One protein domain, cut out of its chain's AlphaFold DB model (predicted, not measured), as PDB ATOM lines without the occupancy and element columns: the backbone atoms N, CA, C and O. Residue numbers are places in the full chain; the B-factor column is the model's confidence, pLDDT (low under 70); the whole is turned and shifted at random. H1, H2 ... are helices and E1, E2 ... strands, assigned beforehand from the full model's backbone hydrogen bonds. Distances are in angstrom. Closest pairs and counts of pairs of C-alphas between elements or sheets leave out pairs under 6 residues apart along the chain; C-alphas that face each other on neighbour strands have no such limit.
ATOM      1  N   PRO A  98     170.733 195.069 122.839       95.38
ATOM      2  CA  PRO A  98     169.618 195.349 123.744       95.38
ATOM      3  C   PRO A  98     168.352 194.515 123.507       95.38
ATOM      4  O   PRO A  98     167.516 194.441 124.400       95.38
ATOM      5  N   ALA A  99     168.199 193.861 122.348       94.75
ATOM      6  CA  ALA A  99     167.097 192.918 122.121       94.75
ATOM      7  C   ALA A  99     167.370 191.502 122.655       94.75
ATOM      8  O   ALA A  99     166.444 190.698 122.729       94.75
ATOM      9  N   ILE A 100     168.618 191.180 123.007       94.81
ATOM     10  CA  ILE A 100     169.037 189.828 123.411       94.81
ATOM     11  C   ILE A 100     169.340 189.772 124.905       94.81
ATOM     12  O   ILE A 100     169.023 188.788 125.574       94.81
ATOM     13  N   TYR A 101     169.954 190.827 125.437       95.50
ATOM     14  CA  TYR A 101     170.461 190.852 126.801       95.50
ATOM     15  C   TYR A 101     169.739 191.873 127.664       95.50
ATOM     16  O   TYR A 101     169.423 192.976 127.225       95.50
ATOM     17  N   ASP A 102     169.531 191.509 128.931       94.12
ATOM     18  CA  ASP A 102     168.988 192.438 129.913       94.12
ATOM     19  C   ASP A 102     169.966 193.586 130.221       94.12
ATOM     20  O   ASP A 102     171.187 193.460 130.086       94.12
ATOM     21  N   GLU A 103     169.410 194.717 130.661       94.75
ATOM     22  CA  GLU A 103     170.142 195.957 130.940       94.75
ATOM     23  C   GLU A 103     171.349 195.718 131.869       94.75
ATOM     24  O   GLU A 103     172.451 196.197 131.610       94.75
ATOM     25  N   PHE A 104     171.188 194.906 132.917       95.19
ATOM     26  CA  PHE A 104     172.260 194.631 133.872       95.19
ATOM     27  C   PHE A 104     173.419 193.852 133.246       95.19
ATOM     28  O   PHE A 104     174.580 194.171 133.510       95.19
ATOM     29  N   ALA A 105     173.122 192.855 132.409       95.12
ATOM     30  CA  ALA A 105     174.147 192.127 131.668       95.12
ATOM     31  C   ALA A 105     174.940 193.072 130.750       95.12
ATOM     32  O   ALA A 105     176.170 193.038 130.759       95.12
ATOM     33  N   LEU A 106     174.259 193.970 130.033       96.81
ATOM     34  CA  LEU A 106     174.920 194.959 129.176       96.81
ATOM     35  C   LEU A 106     175.826 195.904 129.973       96.81
ATOM     36  O   LEU A 106     176.941 196.177 129.540       96.81
ATOM     37  N   HIS A 107     175.392 196.359 131.153       96.75
ATOM     38  CA  HIS A 107     176.222 197.172 132.047       96.75
ATOM     39  C   HIS A 107     177.463 196.418 132.538       96.75
ATOM     40  O   HIS A 107     178.565 196.964 132.501       96.75
ATOM     41  N   ARG A 108     177.297 195.167 132.980       95.38
ATOM     42  CA  ARG A 108     178.382 194.337 133.524       95.38
ATOM     43  C   ARG A 108     179.438 193.992 132.473       95.38
ATOM     44  O   ARG A 108     180.627 194.064 132.764       95.38
ATOM     45  N   TYR A 109     179.011 193.653 131.259       96.44
ATOM     46  CA  TYR A 109     179.903 193.254 130.165       96.44
ATOM     47  C   TYR A 109     180.252 194.406 129.212       96.44
ATOM     48  O   TYR A 109     180.848 194.175 128.159       96.44
ATOM     49  N   ALA A 110     179.938 195.657 129.571       97.44
ATOM     50  CA  ALA A 110     180.126 196.811 128.694       97.44
ATOM     51  C   ALA A 110     181.566 196.938 128.172       97.44
ATOM     52  O   ALA A 110     181.774 197.226 126.997       97.44
ATOM     53  N   SER A 111     182.568 196.679 129.019       97.12
ATOM     54  CA  SER A 111     183.980 196.702 128.613       97.12
ATOM     55  C   SER A 111     184.302 195.689 127.509       97.12
ATOM     56  O   SER A 111     185.007 196.015 126.553       97.12
ATOM     57  N   GLU A 112     183.826 194.451 127.642       96.62
ATOM     58  CA  GLU A 112     184.075 193.376 126.674       96.62
ATOM     59  C   GLU A 112     183.358 193.657 125.358       96.62
ATOM     60  O   GLU A 112     183.981 193.610 124.297       96.62
ATOM     61  N   ILE A 113     182.089 194.058 125.450       98.00
ATOM     62  CA  ILE A 113     181.265 194.435 124.303       98.00
ATOM     63  C   ILE A 113     181.934 195.573 123.527       98.00
ATOM     64  O   ILE A 113     182.204 195.433 122.339       98.00
ATOM     65  N   LEU A 114     182.274 196.684 124.187       98.06
ATOM     66  CA  LEU A 114     182.858 197.849 123.518       98.06
ATOM     67  C   LEU A 114     184.218 197.524 122.881       98.06
ATOM     68  O   LEU A 114     184.491 197.970 121.769       98.06
ATOM     69  N   ARG A 115     185.067 196.715 123.530       97.44
ATOM     70  CA  ARG A 115     186.342 196.282 122.931       97.44
ATOM     71  C   ARG A 115     186.135 195.402 121.699       97.44
ATOM     72  O   ARG A 115     186.865 195.562 120.722       97.44
ATOM     73  N   HIS A 116     185.145 194.512 121.722       97.50
ATOM     74  CA  HIS A 116     184.786 193.697 120.560       97.50
ATOM     75  C   HIS A 116     184.276 194.551 119.403       97.50
ATOM     76  O   HIS A 116     184.779 194.422 118.290       97.50
ATOM     77  N   ILE A 117     183.355 195.480 119.673       97.75
ATOM     78  CA  ILE A 117     182.861 196.433 118.672       97.75
ATOM     79  C   ILE A 117     184.013 197.246 118.085       97.75
ATOM     80  O   ILE A 117     184.130 197.344 116.867       97.75
ATOM     81  N   GLU A 118     184.914 197.774 118.918       97.62
ATOM     82  CA  GLU A 118     186.075 198.522 118.435       97.62
ATOM     83  C   GLU A 118     186.973 197.679 117.520       97.62
ATOM     84  O   GLU A 118     187.361 198.139 116.444       97.62
ATOM     85  N   TYR A 119     187.280 196.444 117.923       96.81
ATOM     86  CA  TYR A 119     188.062 195.513 117.112       96.81
ATOM     87  C   TYR A 119     187.391 195.238 115.763       96.81
ATOM     88  O   TYR A 119     188.040 195.296 114.717       96.81
ATOM     89  N   LYS A 120     186.083 194.970 115.771       96.62
ATOM     90  CA  LYS A 120     185.324 194.664 114.559       96.62
ATOM     91  C   LYS A 120     185.248 195.853 113.613       96.62
ATOM     92  O   LYS A 120     185.512 195.678 112.428       96.62
ATOM     93  N   VAL A 121     184.992 197.052 114.131       95.44
ATOM     94  CA  VAL A 121     185.016 198.289 113.345       95.44
ATOM     95  C   VAL A 121     186.382 198.505 112.696       95.44
ATOM     96  O   VAL A 121     186.444 198.749 111.495       95.44
ATOM     97  N   LYS A 122     187.478 198.355 113.450       92.44
ATOM     98  CA  LYS A 122     188.844 198.493 112.914       92.44
ATOM     99  C   LYS A 122     189.175 197.438 111.859       92.44
ATOM    100  O   LYS A 122     189.953 197.705 110.953       92.44
ATOM    101  N   LYS A 123     188.583 196.245 111.961       93.56
ATOM    102  CA  LYS A 123     188.787 195.150 111.008       93.56
ATOM    103  C   LYS A 123     187.966 195.305 109.725       93.56
ATOM    104  O   LYS A 123     188.444 194.911 108.668       93.56
ATOM    105  N   THR A 124     186.732 195.802 109.811       92.69
ATOM    106  CA  THR A 124     185.799 195.820 108.669       92.69
ATOM    107  C   THR A 124     185.565 197.203 108.069       92.69
ATOM    108  O   THR A 124     184.969 197.294 107.003       92.69
ATOM    109  N   GLY A 125     185.938 198.282 108.764       89.69
ATOM    110  CA  GLY A 125     185.607 199.662 108.391       89.69
ATOM    111  C   GLY A 125     184.125 200.029 108.566       89.69
ATOM    112  O   GLY A 125     183.738 201.180 108.373       89.69
ATOM    113  N   ASN A 126     183.267 199.085 108.966       92.44
ATOM    114  CA  ASN A 126     181.818 199.282 109.018       92.44
ATOM    115  C   ASN A 126     181.363 199.874 110.363       92.44
ATOM    116  O   ASN A 126     180.742 199.209 111.192       92.44
ATOM    117  N   ILE A 127     181.691 201.146 110.586       94.50
ATOM    118  CA  ILE A 127     181.408 201.854 111.843       94.50
ATOM    119  C   ILE A 127     179.904 201.881 112.138       94.50
ATOM    120  O   ILE A 127     179.477 201.606 113.256       94.50
ATOM    121  N   LYS A 128     179.085 202.217 111.135       95.25
ATOM    122  CA  LYS A 128     177.657 202.494 111.329       95.25
ATOM    123  C   LYS A 128     176.885 201.264 111.798       95.25
ATOM    124  O   LYS A 128     176.071 201.393 112.708       95.25
ATOM    125  N   GLU A 129     177.100 200.098 111.191       95.75
ATOM    126  CA  GLU A 129     176.361 198.885 111.568       95.75
ATOM    127  C   GLU A 129     176.808 198.341 112.919       95.75
ATOM    128  O   GLU A 129     175.970 198.028 113.762       95.75
ATOM    129  N   TRP A 130     178.117 198.311 113.166       97.38
ATOM    130  CA  TRP A 130     178.654 197.873 114.449       97.38
ATOM    131  C   TRP A 130     178.258 198.803 115.595       97.38
ATOM    132  O   TRP A 130     177.891 198.327 116.658       97.38
ATOM    133  N   MET A 131     178.233 200.121 115.391       97.31
ATOM    134  CA  MET A 131     177.741 201.034 116.427       97.31
ATOM    135  C   MET A 131     176.226 200.908 116.637       97.31
ATOM    136  O   MET A 131     175.764 200.957 117.773       97.31
ATOM    137  N   LYS A 132     175.436 200.665 115.582       97.25
ATOM    138  CA  LYS A 132     173.992 200.387 115.716       97.25
ATOM    139  C   LYS A 132     173.683 199.124 116.521       97.25
ATOM    140  O   LYS A 132     172.576 199.001 117.034       97.25
ATOM    141  N   SER A 133     174.642 198.211 116.668       97.25
ATOM    142  CA  SER A 133     174.515 197.033 117.530       97.25
ATOM    143  C   SER A 133     174.348 197.406 119.018       97.25
ATOM    144  O   SER A 133     173.865 196.590 119.804       97.25
ATOM    145  N   LEU A 134     174.740 198.630 119.403       97.50
ATOM    146  CA  LEU A 134     174.709 199.144 120.775       97.50
ATOM    147  C   LEU A 134     173.478 200.009 121.094       97.50
ATOM    148  O   LEU A 134     173.187 200.212 122.269       97.50
ATOM    149  N   GLY A 135     172.788 200.559 120.090       96.75
ATOM    150  CA  GLY A 135     171.713 201.537 120.302       96.75
ATOM    151  C   GLY A 135     171.455 202.445 119.099       96.75
ATOM    152  O   GLY A 135     172.151 202.390 118.079       96.75
ATOM    153  N   LYS A 136     170.475 203.345 119.234       95.88
ATOM    154  CA  LYS A 136     170.264 204.453 118.283       95.88
ATOM    155  C   LYS A 136     171.524 205.309 118.149       95.88
ATOM    156  O   LYS A 136     172.108 205.744 119.141       95.88
ATOM    157  N   LEU A 137     171.891 205.593 116.902       94.94
ATOM    158  CA  LEU A 137     173.135 206.259 116.526       94.94
ATOM    159  C   LEU A 137     172.868 207.658 115.965       94.94
ATOM    160  O   LEU A 137     172.023 207.817 115.082       94.94
ATOM    161  N   ARG A 138     173.644 208.651 116.403       93.38
ATOM    162  CA  ARG A 138     173.695 210.000 115.823       93.38
ATOM    163  C   ARG A 138     175.117 210.310 115.369       93.38
ATOM    164  O   ARG A 138     176.070 209.974 116.062       93.38
ATOM    165  N   LYS A 139     175.256 210.969 114.218       92.56
ATOM    166  CA  LYS A 139     176.533 211.529 113.764       92.56
ATOM    167  C   LYS A 139     176.637 212.986 114.220       92.56
ATOM    168  O   LYS A 139     175.679 213.739 114.050       92.56
ATOM    169  N   LEU A 140     177.773 213.358 114.796       88.62
ATOM    170  CA  LEU A 140     178.152 214.736 115.110       88.62
ATOM    171  C   LEU A 140     179.458 215.060 114.381       88.62
ATOM    172  O   LEU A 140     180.301 214.178 114.219       88.62
ATOM    173  N   SER A 141     179.623 216.312 113.966       84.62
ATOM    174  CA  SER A 141     180.830 216.797 113.294       84.62
ATOM    175  C   SER A 141     181.308 218.075 113.976       84.62
ATOM    176  O   SER A 141     180.488 218.943 114.275       84.62
ATOM    177  N   LEU A 142     182.612 218.172 114.228       80.19
ATOM    178  CA  LEU A 142     183.271 219.333 114.824       80.19
ATOM    179  C   LEU A 142     184.675 219.468 114.219       80.19
ATOM    180  O   LEU A 142     185.501 218.590 114.431       80.19
ATOM    181  N   ASP A 143     184.931 220.525 113.447       75.75
ATOM    182  CA  ASP A 143     186.241 220.894 112.872       75.75
ATOM    183  C   ASP A 143     187.104 219.713 112.369       75.75
ATOM    184  O   ASP A 143     188.233 219.503 112.806       75.75
ATOM    185  N   GLY A 144     186.560 218.899 111.455       75.00
ATOM    186  CA  GLY A 144     187.274 217.751 110.862       75.00
ATOM    187  C   GLY A 144     187.288 216.472 111.714       75.00
ATOM    188  O   GLY A 144     187.813 215.443 111.281       75.00
ATOM    189  N   VAL A 145     186.667 216.508 112.895       83.50
ATOM    190  CA  VAL A 145     186.392 215.348 113.743       83.50
ATOM    191  C   VAL A 145     184.944 214.901 113.571       83.50
ATOM    192  O   VAL A 145     184.012 215.703 113.665       83.50
ATOM    193  N   GLU A 146     184.743 213.599 113.365       89.69
ATOM    194  CA  GLU A 146     183.410 212.995 113.317       89.69
ATOM    195  C   GLU A 146     183.201 212.029 114.481       89.69
ATOM    196  O   GLU A 146     184.061 211.206 114.799       89.69
ATOM    197  N   LEU A 147     182.025 212.106 115.101       91.31
ATOM    198  CA  LEU A 147     181.626 211.256 116.217       91.31
ATOM    199  C   LEU A 147     180.359 210.485 115.851       91.31
ATOM    200  O   LEU A 147     179.314 211.078 115.582       91.31
ATOM    201  N   TYR A 148     180.430 209.159 115.896       94.44
ATOM    202  CA  TYR A 148     179.266 208.278 115.790       94.44
ATOM    203  C   TYR A 148     178.829 207.885 117.194       94.44
ATOM    204  O   TYR A 148     179.426 206.991 117.788       94.44
ATOM    205  N   VAL A 149     177.821 208.567 117.736       94.94
ATOM    206  CA  VAL A 149     177.460 208.507 119.156       94.94
ATOM    207  C   VAL A 149     176.162 207.751 119.407       94.94
ATOM    208  O   VAL A 149     175.169 207.965 118.710       94.94
ATOM    209  N   ILE A 150     176.151 206.911 120.440       96.94
ATOM    210  CA  ILE A 150     174.938 206.250 120.924       96.94
ATOM    211  C   ILE A 150     174.105 207.234 121.740       96.94
ATOM    212  O   ILE A 150     174.571 207.771 122.744       96.94
ATOM    213  N   ILE A 151     172.867 207.467 121.314       94.31
ATOM    214  CA  ILE A 151     171.946 208.415 121.964       94.31
ATOM    215  C   ILE A 151     170.878 207.717 122.804       94.31
ATOM    216  O   ILE A 151     170.208 208.357 123.608       94.31
ATOM    217  N   GLU A 152     170.698 206.418 122.588       95.00
ATOM    218  CA  GLU A 152     169.740 205.609 123.328       95.00
ATOM    219  C   GLU A 152     170.165 205.448 124.786       95.00
ATOM    220  O   GLU A 152     171.350 205.284 125.084       95.00
ATOM    221  N   GLU A 153     169.194 205.517 125.695       93.31
ATOM    222  CA  GLU A 153     169.442 205.291 127.112       93.31
ATOM    223  C   GLU A 153     169.872 203.846 127.378       93.31
ATOM    224  O   GLU A 153     169.353 202.905 126.785       93.31
ATOM    225  N   GLY A 154     170.817 203.681 128.301       94.75
ATOM    226  CA  GLY A 154     171.289 202.378 128.762       94.75
ATOM    227  C   GLY A 154     172.807 202.318 128.912       94.75
ATOM    228  O   GLY A 154     173.487 203.344 129.028       94.75
ATOM    229  N   ALA A 155     173.338 201.095 128.864       96.31
ATOM    230  CA  ALA A 155     174.737 200.764 129.149       96.31
ATOM    231  C   ALA A 155     175.772 201.432 128.225       96.31
ATOM    232  O   ALA A 155     176.952 201.505 128.573       96.31
ATOM    233  N   PHE A 156     175.347 201.909 127.053       97.31
ATOM    234  CA  PHE A 156     176.235 202.473 126.033       97.31
ATOM    235  C   PHE A 156     175.958 203.941 125.721       97.31
ATOM    236  O   PHE A 156     176.666 204.506 124.884       97.31
ATOM    237  N   ARG A 157     174.978 204.571 126.389       95.25
ATOM    238  CA  ARG A 157     174.607 205.970 126.140       95.25
ATOM    239  C   ARG A 157     175.839 206.874 126.157       95.25
ATOM    240  O   ARG A 157     176.712 206.751 127.014       95.25
ATOM    241  N   GLY A 158     175.912 207.764 125.176       94.31
ATOM    242  CA  GLY A 158     176.982 208.737 125.016       94.31
ATOM    243  C   GLY A 158     178.315 208.150 124.569       94.31
ATOM    244  O   GLY A 158     179.217 208.930 124.299       94.31
ATOM    245  N   SER A 159     178.483 206.827 124.493       96.62
ATOM    246  CA  SER A 159     179.701 206.226 123.939       96.62
ATOM    247  C   SER A 159     179.742 206.460 122.433       96.62
ATOM    248  O   SER A 159     178.706 206.400 121.766       96.62
ATOM    249  N   PHE A 160     180.923 206.738 121.886       95.06
ATOM    250  CA  PHE A 160     181.053 207.135 120.487       95.06
ATOM    251  C   PHE A 160     182.307 206.604 119.826       95.06
ATOM    252  O   PHE A 160     183.354 206.481 120.458       95.06
ATOM    253  N   PHE A 161     182.208 206.338 118.529       95.50
ATOM    254  CA  PHE A 161     183.376 206.085 117.702       95.50
ATOM    255  C   PHE A 161     183.897 207.406 117.138       95.50
ATOM    256  O   PHE A 161     183.125 208.172 116.561       95.50
ATOM    257  N   LEU A 162     185.189 207.659 117.332       91.69
ATOM    258  CA  LEU A 162     185.889 208.864 116.909       91.69
ATOM    259  C   LEU A 162     186.599 208.633 115.573       91.69
ATOM    260  O   LEU A 162     187.375 207.680 115.445       91.69
ATOM    261  N   LEU A 163     186.367 209.529 114.615       90.44
ATOM    262  CA  LEU A 163     187.112 209.610 113.365       90.44
ATOM    263  C   LEU A 163     187.834 210.950 113.287       90.44
ATOM    264  O   LEU A 163     187.270 211.989 113.636       90.44
ATOM    265  N   VAL A 164     189.056 210.918 112.771       84.69
ATOM    266  CA  VAL A 164     189.853 212.109 112.468       84.69
ATOM    267  C   VAL A 164     190.208 212.037 110.992       84.69
ATOM    268  O   VAL A 164     190.775 211.038 110.559       84.69
ATOM    269  N   ASN A 165     189.845 213.056 110.209       82.94
ATOM    270  CA  ASN A 165     190.057 213.063 108.753       82.94
ATOM    271  C   ASN A 165     189.501 211.801 108.054       82.94
ATOM    272  O   ASN A 165     190.157 211.226 107.192       82.94
ATOM    273  N   ASN A 166     188.300 211.363 108.449       82.38
ATOM    274  CA  ASN A 166     187.621 210.136 107.997       82.38
ATOM    275  C   ASN A 166     188.287 208.800 108.373       82.38
ATOM    276  O   ASN A 166     187.734 207.750 108.050       82.38
ATOM    277  N   GLU A 167     189.393 208.807 109.117       86.62
ATOM    278  CA  GLU A 167     190.048 207.580 109.572       86.62
ATOM    279  C   GLU A 167     189.536 207.148 110.960       86.62
ATOM    280  O   GLU A 167     189.509 207.967 111.890       86.62
ATOM    281  N   PRO A 168     189.124 205.875 111.152       88.19
ATOM    282  CA  PRO A 168     188.645 205.381 112.440       88.19
ATOM    283  C   PRO A 168     189.778 205.319 113.475       88.19
ATOM    284  O   PRO A 168     190.677 204.483 113.382       88.19
ATOM    285  N   LEU A 169     189.703 206.142 114.525       89.88
ATOM    286  CA  LEU A 169     190.755 206.212 115.542       89.88
ATOM    287  C   LEU A 169     190.489 205.259 116.715       89.88
ATOM    288  O   LEU A 169     191.244 204.311 116.971       89.88
ATOM    289  N   MET A 170     189.407 205.501 117.456       92.56
ATOM    290  CA  MET A 170     189.058 204.695 118.626       92.56
ATOM    291  C   MET A 170     187.595 204.842 119.033       92.56
ATOM    292  O   MET A 170     186.951 205.859 118.784       92.56
ATOM    293  N   LEU A 171     187.100 203.830 119.734       96.19
ATOM    294  CA  LEU A 171     185.828 203.904 120.444       96.19
ATOM    295  C   LEU A 171     186.053 204.530 121.824       96.19
ATOM    296  O   LEU A 171     186.895 204.052 122.575       96.19
ATOM    297  N   ILE A 172     185.301 205.552 122.205       95.56
ATOM    298  CA  ILE A 172     185.351 206.135 123.547       95.56
ATOM    299  C   ILE A 172     184.099 205.723 124.317       95.56
ATOM    300  O   ILE A 172     182.971 205.969 123.887       95.56
ATOM    301  N   ARG A 173     184.303 205.114 125.486       96.75
ATOM    302  CA  ARG A 173     183.240 204.822 126.446       96.75
ATOM    303  C   ARG A 173     182.891 206.081 127.230       96.75
ATOM    304  O   ARG A 173     183.770 206.668 127.868       96.75
TER     305      ARG A 173
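AT A GLANCE: This is residues 98 to 173 of the 320 residues of an uncharacterized protein of Candidatus Bathyarchaeota archaeon (UniProt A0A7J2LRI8). A strongly twisted sheet of four strands has two helices, H2 and H3, over one face, in two layers; short H1 lies off the sheet, beyond one end of it. The 76 printed residues hold H1, H2, H3, E1, E2, E3 and E4 in that order, a mixed class of helices and strands. The strands form a meander, each the antiparallel neighbour of the one before, in the order E1 - E2 - E3 - E4. The whole is compact, with a radius of gyration of the C-alphas of 12.0 A, yet elongated, spanning 36 by 24 by 17 A.

HOW THE PARTS SIT: Start at H1, residues 103 to 108, which meets H2, residues 110 to 124, only through their link. H2 touches H3, residues 127 to 132, with residues 117 to 121 alone; the closest C-alphas, of Val 121 and Ile 127, are 5.3 A apart. This helical hairpin runs opposite ways at a tilt of 36 degrees, only just steep. Next come E1, residues 137 to 142, E2, 145 to 150, E3, 160 to 164, and E4, 167 to 172. Look for N 140 and O 147 at 2.9 A, N 148 and O 161 at 2.9 A, and N 162 and O 170 at 2.9 A, within hydrogen-bond range. H2 lies over E4 at a height over the sheet of 9.3 A; their closest C-alphas, of Glu 118 and Leu 171, are 5.8 A apart. H3, on the same face at 8.3 A, lies only just over E2 and E3, with 3 C-alphas on each. In H1, H2 and H3 every O i to N i+4 pair is within range.

IN THESE COORDINATES: Find C-alpha 103 at (170.142, 195.957, 130.940), where H1 begins its 8.8 A. H2 measures 20.8 A, H3 8.5 A, E1 16.6 A, E2 16.3 A, E3 12.9 A and E4 14.8 A, ending at C-alpha 172 (185.351, 206.135, 123.547).

THE WHOLE: The C-alphas farthest apart, of Asp 102 and Asp 143, are 37.4 A apart. The printed part has no cut and no long link, and no printed residue is under 70 in pLDDT.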